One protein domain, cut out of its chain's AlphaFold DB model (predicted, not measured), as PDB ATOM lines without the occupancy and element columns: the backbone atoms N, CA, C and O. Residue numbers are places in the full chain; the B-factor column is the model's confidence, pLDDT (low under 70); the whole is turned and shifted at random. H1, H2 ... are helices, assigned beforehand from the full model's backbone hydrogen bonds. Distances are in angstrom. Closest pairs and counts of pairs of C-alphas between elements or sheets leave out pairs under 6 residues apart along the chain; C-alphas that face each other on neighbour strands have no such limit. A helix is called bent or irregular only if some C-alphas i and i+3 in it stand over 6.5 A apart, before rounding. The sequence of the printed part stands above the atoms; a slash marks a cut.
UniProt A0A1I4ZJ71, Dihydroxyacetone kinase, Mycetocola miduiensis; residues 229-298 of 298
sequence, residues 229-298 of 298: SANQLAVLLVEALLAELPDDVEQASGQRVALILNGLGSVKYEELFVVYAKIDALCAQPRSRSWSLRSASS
ATOM      1  N   SER A 229     210.009 135.396 152.979       98.12
ATOM      2  CA  SER A 229     209.354 136.102 151.868       98.12
ATOM      3  C   SER A 229     208.714 137.416 152.342       98.12
ATOM      4  O   SER A 229     208.317 137.539 153.502       98.12
ATOM      5  N   ALA A 230     208.510 138.372 151.430       98.00
ATOM      6  CA  ALA A 230     207.829 139.637 151.735       98.00
ATOM      7  C   ALA A 230     206.440 139.436 152.377       98.00
ATOM      8  O   ALA A 230     206.066 140.159 153.298       98.00
ATOM      9  N   ASN A 231     205.699 138.403 151.951       98.50
ATOM     10  CA  ASN A 231     204.396 138.067 152.527       98.50
ATOM     11  C   ASN A 231     204.500 137.594 153.981       98.50
ATOM     12  O   ASN A 231     203.670 137.958 154.809       98.50
ATOM     13  N   GLN A 232     205.495 136.764 154.284       98.31
ATOM     14  CA  GLN A 232     205.739 136.282 155.642       98.31
ATOM     15  C   GLN A 232     206.244 137.411 156.545       98.31
ATOM     16  O   GLN A 232     205.817 137.492 157.692       98.31
ATOM     17  N   LEU A 233     207.084 138.315 156.024       98.06
ATOM     18  CA  LEU A 233     207.494 139.511 156.758       98.06
ATOM     19  C   LEU A 233     206.290 140.402 157.088       98.06
ATOM     20  O   LEU A 233     206.141 140.824 158.228       98.06
ATOM     21  N   ALA A 234     205.402 140.646 156.121       98.38
ATOM     22  CA  ALA A 234     204.181 141.416 156.351       98.38
ATOM     23  C   ALA A 234     203.301 140.802 157.452       98.38
ATOM     24  O   ALA A 234     202.813 141.530 158.313       98.38
ATOM     25  N   VAL A 235     203.127 139.474 157.448       98.00
ATOM     26  CA  VAL A 235     202.393 138.756 158.506       98.00
ATOM     27  C   VAL A 235     203.061 138.966 159.861       98.00
ATOM     28  O   VAL A 235     202.388 139.399 160.788       98.00
ATOM     29  N   LEU A 236     204.379 138.764 159.956       97.00
ATOM     30  CA  LEU A 236     205.136 138.959 161.195       97.00
ATOM     31  C   LEU A 236     204.956 140.372 161.763       97.00
ATOM     32  O   LEU A 236     204.683 140.522 162.951       97.00
ATOM     33  N   LEU A 237     205.092 141.404 160.924       97.19
ATOM     34  CA  LEU A 237     204.951 142.799 161.353       97.19
ATOM     35  C   LEU A 237     203.532 143.086 161.863       97.19
ATOM     36  O   LEU A 237     203.368 143.678 162.928       97.19
ATOM     37  N   VAL A 238     202.506 142.657 161.122       96.88
ATOM     38  CA  VAL A 238     201.102 142.900 161.488       96.88
ATOM     39  C   VAL A 238     200.719 142.128 162.750       96.88
ATOM     40  O   VAL A 238     200.125 142.713 163.651       96.88
ATOM     41  N   GLU A 239     201.073 140.847 162.850       95.75
ATOM     42  CA  GLU A 239     200.780 140.028 164.032       95.75
ATOM     43  C   GLU A 239     201.453 140.589 165.286       95.75
ATOM     44  O   GLU A 239     200.801 140.699 166.323       95.75
ATOM     45  N   ALA A 240     202.716 141.019 165.189       95.25
ATOM     46  CA  ALA A 240     203.425 141.630 166.310       95.25
ATOM     47  C   ALA A 240     202.738 142.915 166.801       95.25
ATOM     48  O   ALA A 240     202.581 143.102 168.005       95.25
ATOM     49  N   LEU A 241     202.290 143.781 165.886       95.88
ATOM     50  CA  LEU A 241     201.580 145.014 166.242       95.88
ATOM     51  C   LEU A 241     200.188 144.742 166.827       95.88
ATOM     52  O   LEU A 241     199.772 145.422 167.759       95.88
ATOM     53  N   LEU A 242     199.464 143.750 166.301       93.81
ATOM     54  CA  LEU A 242     198.121 143.398 166.777       93.81
ATOM     55  C   LEU A 242     198.126 142.599 168.085       93.81
ATOM     56  O   LEU A 242     197.090 142.535 168.746       93.81
ATOM     57  N   ALA A 243     199.263 142.023 168.478       93.81
ATOM     58  CA  ALA A 243     199.423 141.375 169.779       93.81
ATOM     59  C   ALA A 243     199.321 142.368 170.951       93.81
ATOM     60  O   ALA A 243     199.050 141.957 172.078       93.81
ATOM     61  N   GLU A 244     199.504 143.666 170.694       93.44
ATOM     62  CA  GLU A 244     199.370 144.723 171.692       93.44
ATOM     63  C   GLU A 244     198.451 145.847 171.197       93.44
ATOM     64  O   GLU A 244     198.887 146.881 170.683       93.44
ATOM     65  N   LEU A 245     197.146 145.645 171.381       93.69
ATOM     66  CA  LEU A 245     196.137 146.651 171.064       93.69
ATOM     67  C   LEU A 245     196.191 147.835 172.050       93.69
ATOM     68  O   LEU A 245     196.617 147.671 173.196       93.69
ATOM     69  N   PRO A 246     195.751 149.039 171.636       93.00
ATOM     70  CA  PRO A 246     195.509 150.136 172.569       93.00
ATOM     71  C   PRO A 246     194.530 149.729 173.681       93.00
ATOM     72  O   PRO A 246     193.598 148.970 173.430       93.00
ATOM     73  N   ASP A 247     194.710 150.279 174.886       90.75
ATOM     74  CA  ASP A 247     193.991 149.856 176.104       90.75
ATOM     75  C   ASP A 247     192.453 149.963 175.991       90.75
ATOM     76  O   ASP A 247     191.724 149.247 176.670       90.75
ATOM     77  N   ASP A 248     191.951 150.851 175.131       92.25
ATOM     78  CA  ASP A 248     190.526 151.080 174.862       92.25
ATOM     79  C   ASP A 248     189.992 150.301 173.640       92.25
ATOM     80  O   ASP A 248     188.900 150.587 173.145       92.25
ATOM     81  N   VAL A 249     190.757 149.333 173.126       93.50
ATOM     82  CA  VAL A 249     190.400 148.497 171.976       93.50
ATOM     83  C   VAL A 249     190.410 147.024 172.386       93.50
ATOM     84  O   VAL A 249     191.456 146.388 172.452       93.50
ATOM     85  N   GLU A 250     189.221 146.454 172.592       92.38
ATOM     86  CA  GLU A 250     189.066 145.043 172.984       92.38
ATOM     87  C   GLU A 250     189.451 144.060 171.867       92.38
ATOM     88  O   GLU A 250     189.982 142.983 172.127       92.38
ATOM     89  N   GLN A 251     189.170 144.418 170.611       92.56
ATOM     90  CA  GLN A 251     189.469 143.590 169.446       92.56
ATOM     91  C   GLN A 251     189.823 144.441 168.228       92.56
ATOM     92  O   GLN A 251     189.248 145.508 168.007       92.56
ATOM     93  N   ALA A 252     190.733 143.931 167.394       89.94
ATOM     94  CA  ALA A 252     191.167 144.604 166.169       89.94
ATOM     95  C   ALA A 252     190.067 144.664 165.091       89.94
ATOM     96  O   ALA A 252     190.007 145.606 164.301       89.94
ATOM     97  N   SER A 253     189.186 143.659 165.047       89.75
ATOM     98  CA  SER A 253     188.125 143.583 164.040       89.75
ATOM     99  C   SER A 253     187.143 144.751 164.170       89.75
ATOM    100  O   SER A 253     186.735 145.122 165.268       89.75
ATOM    101  N   GLY A 254     186.762 145.341 163.034       88.62
ATOM    102  CA  GLY A 254     185.866 146.501 162.984       88.62
ATOM    103  C   GLY A 254     186.537 147.851 163.270       88.62
ATOM    104  O   GLY A 254     185.907 148.887 163.061       88.62
ATOM    105  N   GLN A 255     187.806 147.866 163.692       91.12
ATOM    106  CA  GLN A 255     188.532 149.101 163.992       91.12
ATOM    107  C   GLN A 255     189.083 149.768 162.730       91.12
ATOM    108  O   GLN A 255     189.290 149.138 161.692       91.12
ATOM    109  N   ARG A 256     189.349 151.074 162.834       92.06
ATOM    110  CA  ARG A 256     190.083 151.829 161.812       92.06
ATOM    111  C   ARG A 256     191.529 151.997 162.248       92.06
ATOM    112  O   ARG A 256     191.786 152.415 163.373       92.06
ATOM    113  N   VAL A 257     192.446 151.747 161.323       92.25
ATOM    114  CA  VAL A 257     193.886 151.907 161.523       92.25
ATOM    115  C   VAL A 257     194.458 152.819 160.440       92.25
ATOM    116  O   VAL A 257     193.995 152.805 159.299       92.25
ATOM    117  N   ALA A 258     195.447 153.628 160.809       93.94
ATOM    118  CA  ALA A 258     196.330 154.296 159.863       93.94
ATOM    119  C   ALA A 258     197.646 153.513 159.823       93.94
ATOM    120  O   ALA A 258     198.195 153.190 160.874       93.94
ATOM    121  N   LEU A 259     198.127 153.189 158.625       95.00
ATOM    122  CA  LEU A 259     199.312 152.359 158.431       95.00
ATOM    123  C   LEU A 259     200.453 153.202 157.870       95.00
ATOM    124  O   LEU A 259     200.258 153.966 156.925       95.00
ATOM    125  N   ILE A 260     201.647 153.024 158.431       96.69
ATOM    126  CA  ILE A 260     202.892 153.579 157.901       96.69
ATOM    127  C   ILE A 260     203.844 152.408 157.686       96.69
ATOM    128  O   ILE A 260     204.272 151.768 158.642       96.69
ATOM    129  N   LEU A 261     204.183 152.136 156.426       97.56
ATOM    130  CA  LEU A 261     205.286 151.244 156.090       97.56
ATOM    131  C   LEU A 261     206.517 152.098 155.791       97.56
ATOM    132  O   LEU A 261     206.587 152.763 154.758       97.56
ATOM    133  N   ASN A 262     207.466 152.094 156.723       96.62
ATOM    134  CA  ASN A 262     208.667 152.916 156.665       96.62
ATOM    135  C   ASN A 262     209.891 152.084 156.255       96.62
ATOM    136  O   ASN A 262     210.224 151.102 156.918       96.62
ATOM    137  N   GLY A 263     210.592 152.505 155.201       96.19
ATOM    138  CA  GLY A 263     211.921 151.979 154.882       96.19
ATOM    139  C   GLY A 263     212.997 152.670 155.720       96.19
ATOM    140  O   GLY A 263     213.008 153.890 155.823       96.19
ATOM    141  N   LEU A 264     213.941 151.907 156.278       93.56
ATOM    142  CA  LEU A 264     215.041 152.438 157.106       93.56
ATOM    143  C   LEU A 264     216.225 152.999 156.289       93.56
ATOM    144  O   LEU A 264     217.274 153.306 156.847       93.56
ATOM    145  N   GLY A 265     216.081 153.106 154.962       92.88
ATOM    146  CA  GLY A 265     217.036 153.786 154.080       92.88
ATOM    147  C   GLY A 265     217.468 152.987 152.847       92.88
ATOM    148  O   GLY A 265     217.457 153.526 151.744       92.88
ATOM    149  N   SER A 266     217.844 151.712 152.994       92.62
ATOM    150  CA  SER A 266     218.408 150.922 151.880       92.62
ATOM    151  C   SER A 266     217.370 150.167 151.040       92.62
ATOM    152  O   SER A 266     217.594 149.991 149.840       92.62
ATOM    153  N   VAL A 267     216.254 149.757 151.651       95.12
ATOM    154  CA  VAL A 267     215.137 149.064 150.986       95.12
ATOM    155  C   VAL A 267     214.443 150.015 150.012       95.12
ATOM    156  O   VAL A 267     214.093 151.140 150.382       95.12
ATOM    157  N   LYS A 268     214.252 149.581 148.764       96.06
ATOM    158  CA  LYS A 268     213.645 150.396 147.706       96.06
ATOM    159  C   LYS A 268     212.127 150.468 147.839       96.06
ATOM    160  O   LYS A 268     211.491 149.585 148.411       96.06
ATOM    161  N   TYR A 269     211.526 151.512 147.271       95.62
ATOM    162  CA  TYR A 269     210.071 151.689 147.319       95.62
ATOM    163  C   TYR A 269     209.323 150.545 146.631       95.62
ATOM    164  O   TYR A 269     208.278 150.124 147.121       95.62
ATOM    165  N   GLU A 270     209.870 149.996 145.548       97.75
ATOM    166  CA  GLU A 270     209.318 148.836 144.852       97.75
ATOM    167  C   GLU A 270     209.201 147.624 145.784       97.75
ATOM    168  O   GLU A 270     208.170 146.953 145.789       97.75
ATOM    169  N   GLU A 271     210.204 147.384 146.634       97.81
ATOM    170  CA  GLU A 271     210.179 146.314 147.639       97.81
ATOM    171  C   GLU A 271     209.135 146.594 148.728       97.81
ATOM    172  O   GLU A 271     208.377 145.699 149.114       97.81
ATOM    173  N   LEU A 272     209.035 147.848 149.186       98.00
ATOM    174  CA  LEU A 272     208.017 148.254 150.157       98.00
ATOM    175  C   LEU A 272     206.599 148.044 149.611       98.00
ATOM    176  O   LEU A 272     205.737 147.574 150.349       98.00
ATOM    177  N   PHE A 273     206.341 148.313 148.327       98.19
ATOM    178  CA  PHE A 273     205.029 148.049 147.725       98.19
ATOM    179  C   PHE A 273     204.670 146.560 147.715       98.19
ATOM    180  O   PHE A 273     203.505 146.218 147.935       98.19
ATOM    181  N   VAL A 274     205.650 145.669 147.531       98.31
ATOM    182  CA  VAL A 274     205.429 144.214 147.617       98.31
ATOM    183  C   VAL A 274     204.996 143.810 149.029       98.31
ATOM    184  O   VAL A 274     204.024 143.069 149.181       98.31
ATOM    185  N   VAL A 275     205.663 144.322 150.068       98.25
ATOM    186  CA  VAL A 275     205.284 144.064 151.471       98.25
ATOM    187  C   VAL A 275     203.909 144.671 151.778       98.25
ATOM    188  O   VAL A 275     203.044 144.005 152.354       98.25
ATOM    189  N   TYR A 276     203.677 145.915 151.348       98.06
ATOM    190  CA  TYR A 276     202.440 146.645 151.616       98.06
ATOM    191  C   TYR A 276     201.210 145.950 151.029       98.06
ATOM    192  O   TYR A 276     200.172 145.918 151.684       98.06
ATOM    193  N   ALA A 277     201.315 145.336 149.845       97.88
ATOM    194  CA  ALA A 277     200.203 144.601 149.242       97.88
ATOM    195  C   ALA A 277     199.654 143.502 150.170       97.88
ATOM    196  O   ALA A 277     198.441 143.297 150.256       97.88
ATOM    197  N   LYS A 278     200.535 142.813 150.909       98.06
ATOM    198  CA  LYS A 278     200.114 141.817 151.896       98.06
ATOM    199  C   LYS A 278     199.580 142.459 153.175       98.06
ATOM    200  O   LYS A 278     198.596 141.950 153.704       98.06
ATOM    201  N   ILE A 279     200.183 143.551 153.649       97.56
ATOM    202  CA  ILE A 279     199.676 144.308 154.807       97.56
ATOM    203  C   ILE A 279     198.239 144.785 154.542       97.56
ATOM    204  O   ILE A 279     197.355 144.530 155.355       97.56
ATOM    205  N   ASP A 280     197.980 145.397 153.382       95.75
ATOM    206  CA  ASP A 280     196.644 145.858 152.983       95.75
ATOM    207  C   ASP A 280     195.632 144.705 152.985       95.75
ATOM    208  O   ASP A 280     194.564 144.815 153.583       95.75
ATOM    209  N   ALA A 281     196.001 143.551 152.421       95.31
ATOM    210  CA  ALA A 281     195.145 142.366 152.423       95.31
ATOM    211  C   ALA A 281     194.856 141.810 153.831       95.31
ATOM    212  O   ALA A 281     193.788 141.239 154.041       95.31
ATOM    213  N   LEU A 282     195.789 141.945 154.783       94.19
ATOM    214  CA  LEU A 282     195.597 141.534 156.181       94.19
ATOM    215  C   LEU A 282     194.695 142.509 156.951       94.19
ATOM    216  O   LEU A 282     193.940 142.082 157.822       94.19
ATOM    217  N   CYS A 283     194.760 143.804 156.634       90.25
ATOM    218  CA  CYS A 283     193.965 144.845 157.290       90.25
ATOM    219  C   CYS A 283     192.601 145.092 156.620       90.25
ATOM    220  O   CYS A 283     191.724 145.720 157.217       90.25
ATOM    221  N   ALA A 284     192.399 144.621 155.389       83.56
ATOM    222  CA  ALA A 284     191.136 144.755 154.683       83.56
ATOM    223  C   ALA A 284     190.037 143.910 155.349       83.56
ATOM    224  O   ALA A 284     190.151 142.694 155.491       83.56
ATOM    225  N   GLN A 285     188.909 144.541 155.685       63.31
ATOM    226  CA  GLN A 285     187.682 143.797 155.971       63.31
ATOM    227  C   GLN A 285     187.222 143.063 154.698       63.31
ATOM    228  O   GLN A 285     187.447 143.576 153.593       63.31
ATOM    229  N   PRO A 286     186.544 141.902 154.803       55.56
ATOM    230  CA  PRO A 286     185.927 141.274 153.645       55.56
ATOM    231  C   PRO A 286     184.960 142.273 153.008       55.56
ATOM    232  O   PRO A 286     183.881 142.548 153.530       55.56
ATOM    233  N   ARG A 287     185.362 142.855 151.872       47.94
ATOM    234  CA  ARG A 287     184.473 143.692 151.069       47.94
ATOM    235  C   ARG A 287     183.321 142.792 150.649       47.94
ATOM    236  O   ARG A 287     183.531 141.880 149.847       47.94
ATOM    237  N   SER A 288     182.118 143.037 151.162       41.00
ATOM    238  CA  SER A 288     180.908 142.503 150.551       41.00
ATOM    239  C   SER A 288     180.881 143.026 149.113       41.00
ATOM    240  O   SER A 288     180.572 144.180 148.831       41.00
ATOM    241  N   ARG A 289     181.333 142.199 148.170       39.22
ATOM    242  CA  ARG A 289     181.275 142.509 146.745       39.22
ATOM    243  C   ARG A 289     179.820 142.364 146.300       39.22
ATOM    244  O   ARG A 289     179.464 141.360 145.699       39.22
ATOM    245  N   SER A 290     178.981 143.360 146.569       34.09
ATOM    246  CA  SER A 290     177.720 143.544 145.847       34.09
ATOM    247  C   SER A 290     177.927 144.569 144.734       34.09
ATOM    248  O   SER A 290     177.471 145.706 144.785       34.09
ATOM    249  N   TRP A 291     178.622 144.153 143.677       35.56
ATOM    250  CA  TRP A 291     178.490 144.839 142.396       35.56
ATOM    251  C   TRP A 291     177.185 144.364 141.757       35.56
ATOM    252  O   TRP A 291     177.176 143.403 140.993       35.56
ATOM    253  N   SER A 292     176.060 145.006 142.091       36.69
ATOM    254  CA  SER A 292     174.861 144.872 141.263       36.69
ATOM    255  C   SER A 292     175.074 145.709 140.007       36.69
ATOM    256  O   SER A 292     174.809 146.912 139.994       36.69
ATOM    257  N   LEU A 293     175.569 145.078 138.945       40.16
ATOM    258  CA  LEU A 293     175.388 145.590 137.595       40.16
ATOM    259  C   LEU A 293     173.883 145.557 137.307       40.16
ATOM    260  O   LEU A 293     173.347 144.539 136.879       40.16
ATOM    261  N   ARG A 294     173.173 146.654 137.590       37.31
ATOM    262  CA  ARG A 294     171.876 146.884 136.955       37.31
ATOM    263  C   ARG A 294     172.178 147.240 135.508       37.31
ATOM    264  O   ARG A 294     172.640 148.340 135.217       37.31
ATOM    265  N   SER A 295     171.971 146.273 134.624       40.75
ATOM    266  CA  SER A 295     171.860 146.506 133.193       40.75
ATOM    267  C   SER A 295     170.756 147.534 132.958       40.75
ATOM    268  O   SER A 295     169.597 147.291 133.291       40.75
ATOM    269  N   ALA A 296     171.119 148.686 132.403       45.38
ATOM    270  CA  ALA A 296     170.159 149.543 131.737       45.38
ATOM    271  C   ALA A 296     169.771 148.853 130.422       45.38
ATOM    272  O   ALA A 296     170.578 148.764 129.498       45.38
ATOM    273  N   SER A 297     168.554 148.330 130.362       46.06
ATOM    274  CA  SER A 297     167.884 147.960 129.120       46.06
ATOM    275  C   SER A 297     166.510 148.618 129.132       46.06
ATOM    276  O   SER A 297     165.714 148.287 130.006       46.06
ATOM    277  N   SER A 298     166.346 149.560 128.190       43.12
ATOM    278  CA  SER A 298     165.114 150.091 127.568       43.12
ATOM    279  C   SER A 298     163.860 150.227 128.427       43.12
ATOM    280  O   SER A 298     163.256 149.179 128.737       43.12
TER     281      SER A 298
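AT A GLANCE: This is residues 229 to 298 of the 298 residues of the protein "Dihydroxyacetone kinase" of Mycetocola miduiensis (UniProt A0A1I4ZJ71). Two helices, H2 and H1, touch at a steep tilt and run the same way, and a long loop, residues 243 to 268, leads back from the end of H1 to the beginning of H2. After H2 the chain leaves this small body as a long tail, whose residues 286 to 298 stick out and make much of the length. The printed part has 70 residues, with two named helices, H1 then H2 along the chain, and no named strand; the class is all helix, though the helices hold only 28 of the 70 residues. The whole is only just extended, close to loose, with a radius of gyration of the C-alphas of 17.0 A, and flat, spanning 58 by 35 by 19 A.

HOW THE PARTS SIT: The longest helix is H2, residues 269 to 283. It touches H1, residues 230 to 242, with 15 pairs of C-alphas within 8 A. Their closest C-alphas, those of Ala 230 and Val 275, are 5.1 A apart. Their lines stand at a steep tilt of 51 degrees, and the two run the same way. Their centres are 10.3 A apart. In H1 every O i to N i+4 pair is within hydrogen-bond range; in H2 10 of 11 are.

IN THESE COORDINATES: H2 measures 20.1 A from C-alpha 269 at (210.071, 151.689, 147.319) to C-alpha 283 at (193.965, 144.845, 157.290). H1 measures 18.3 A and begins at C-alpha 230, at (207.829, 139.637, 151.735). Neither helix is bent.

THE WHOLE: The C-alphas farthest apart, those of Ser 266 and Ser 298, are 58.6 A apart. Residues 245 to 250, 264 to 270, of which 269 and 270 belong to H2, and 286 to 298 stand free. The body without them spans 30 by 17 by 16 A. The link from H1 to H2, 26 residues, is long. The printed part has no cut and ends at Ser 298, the chain's last residue. Mean pLDDT of the printed part is 84.6, and residues 285 to 298 are under 70.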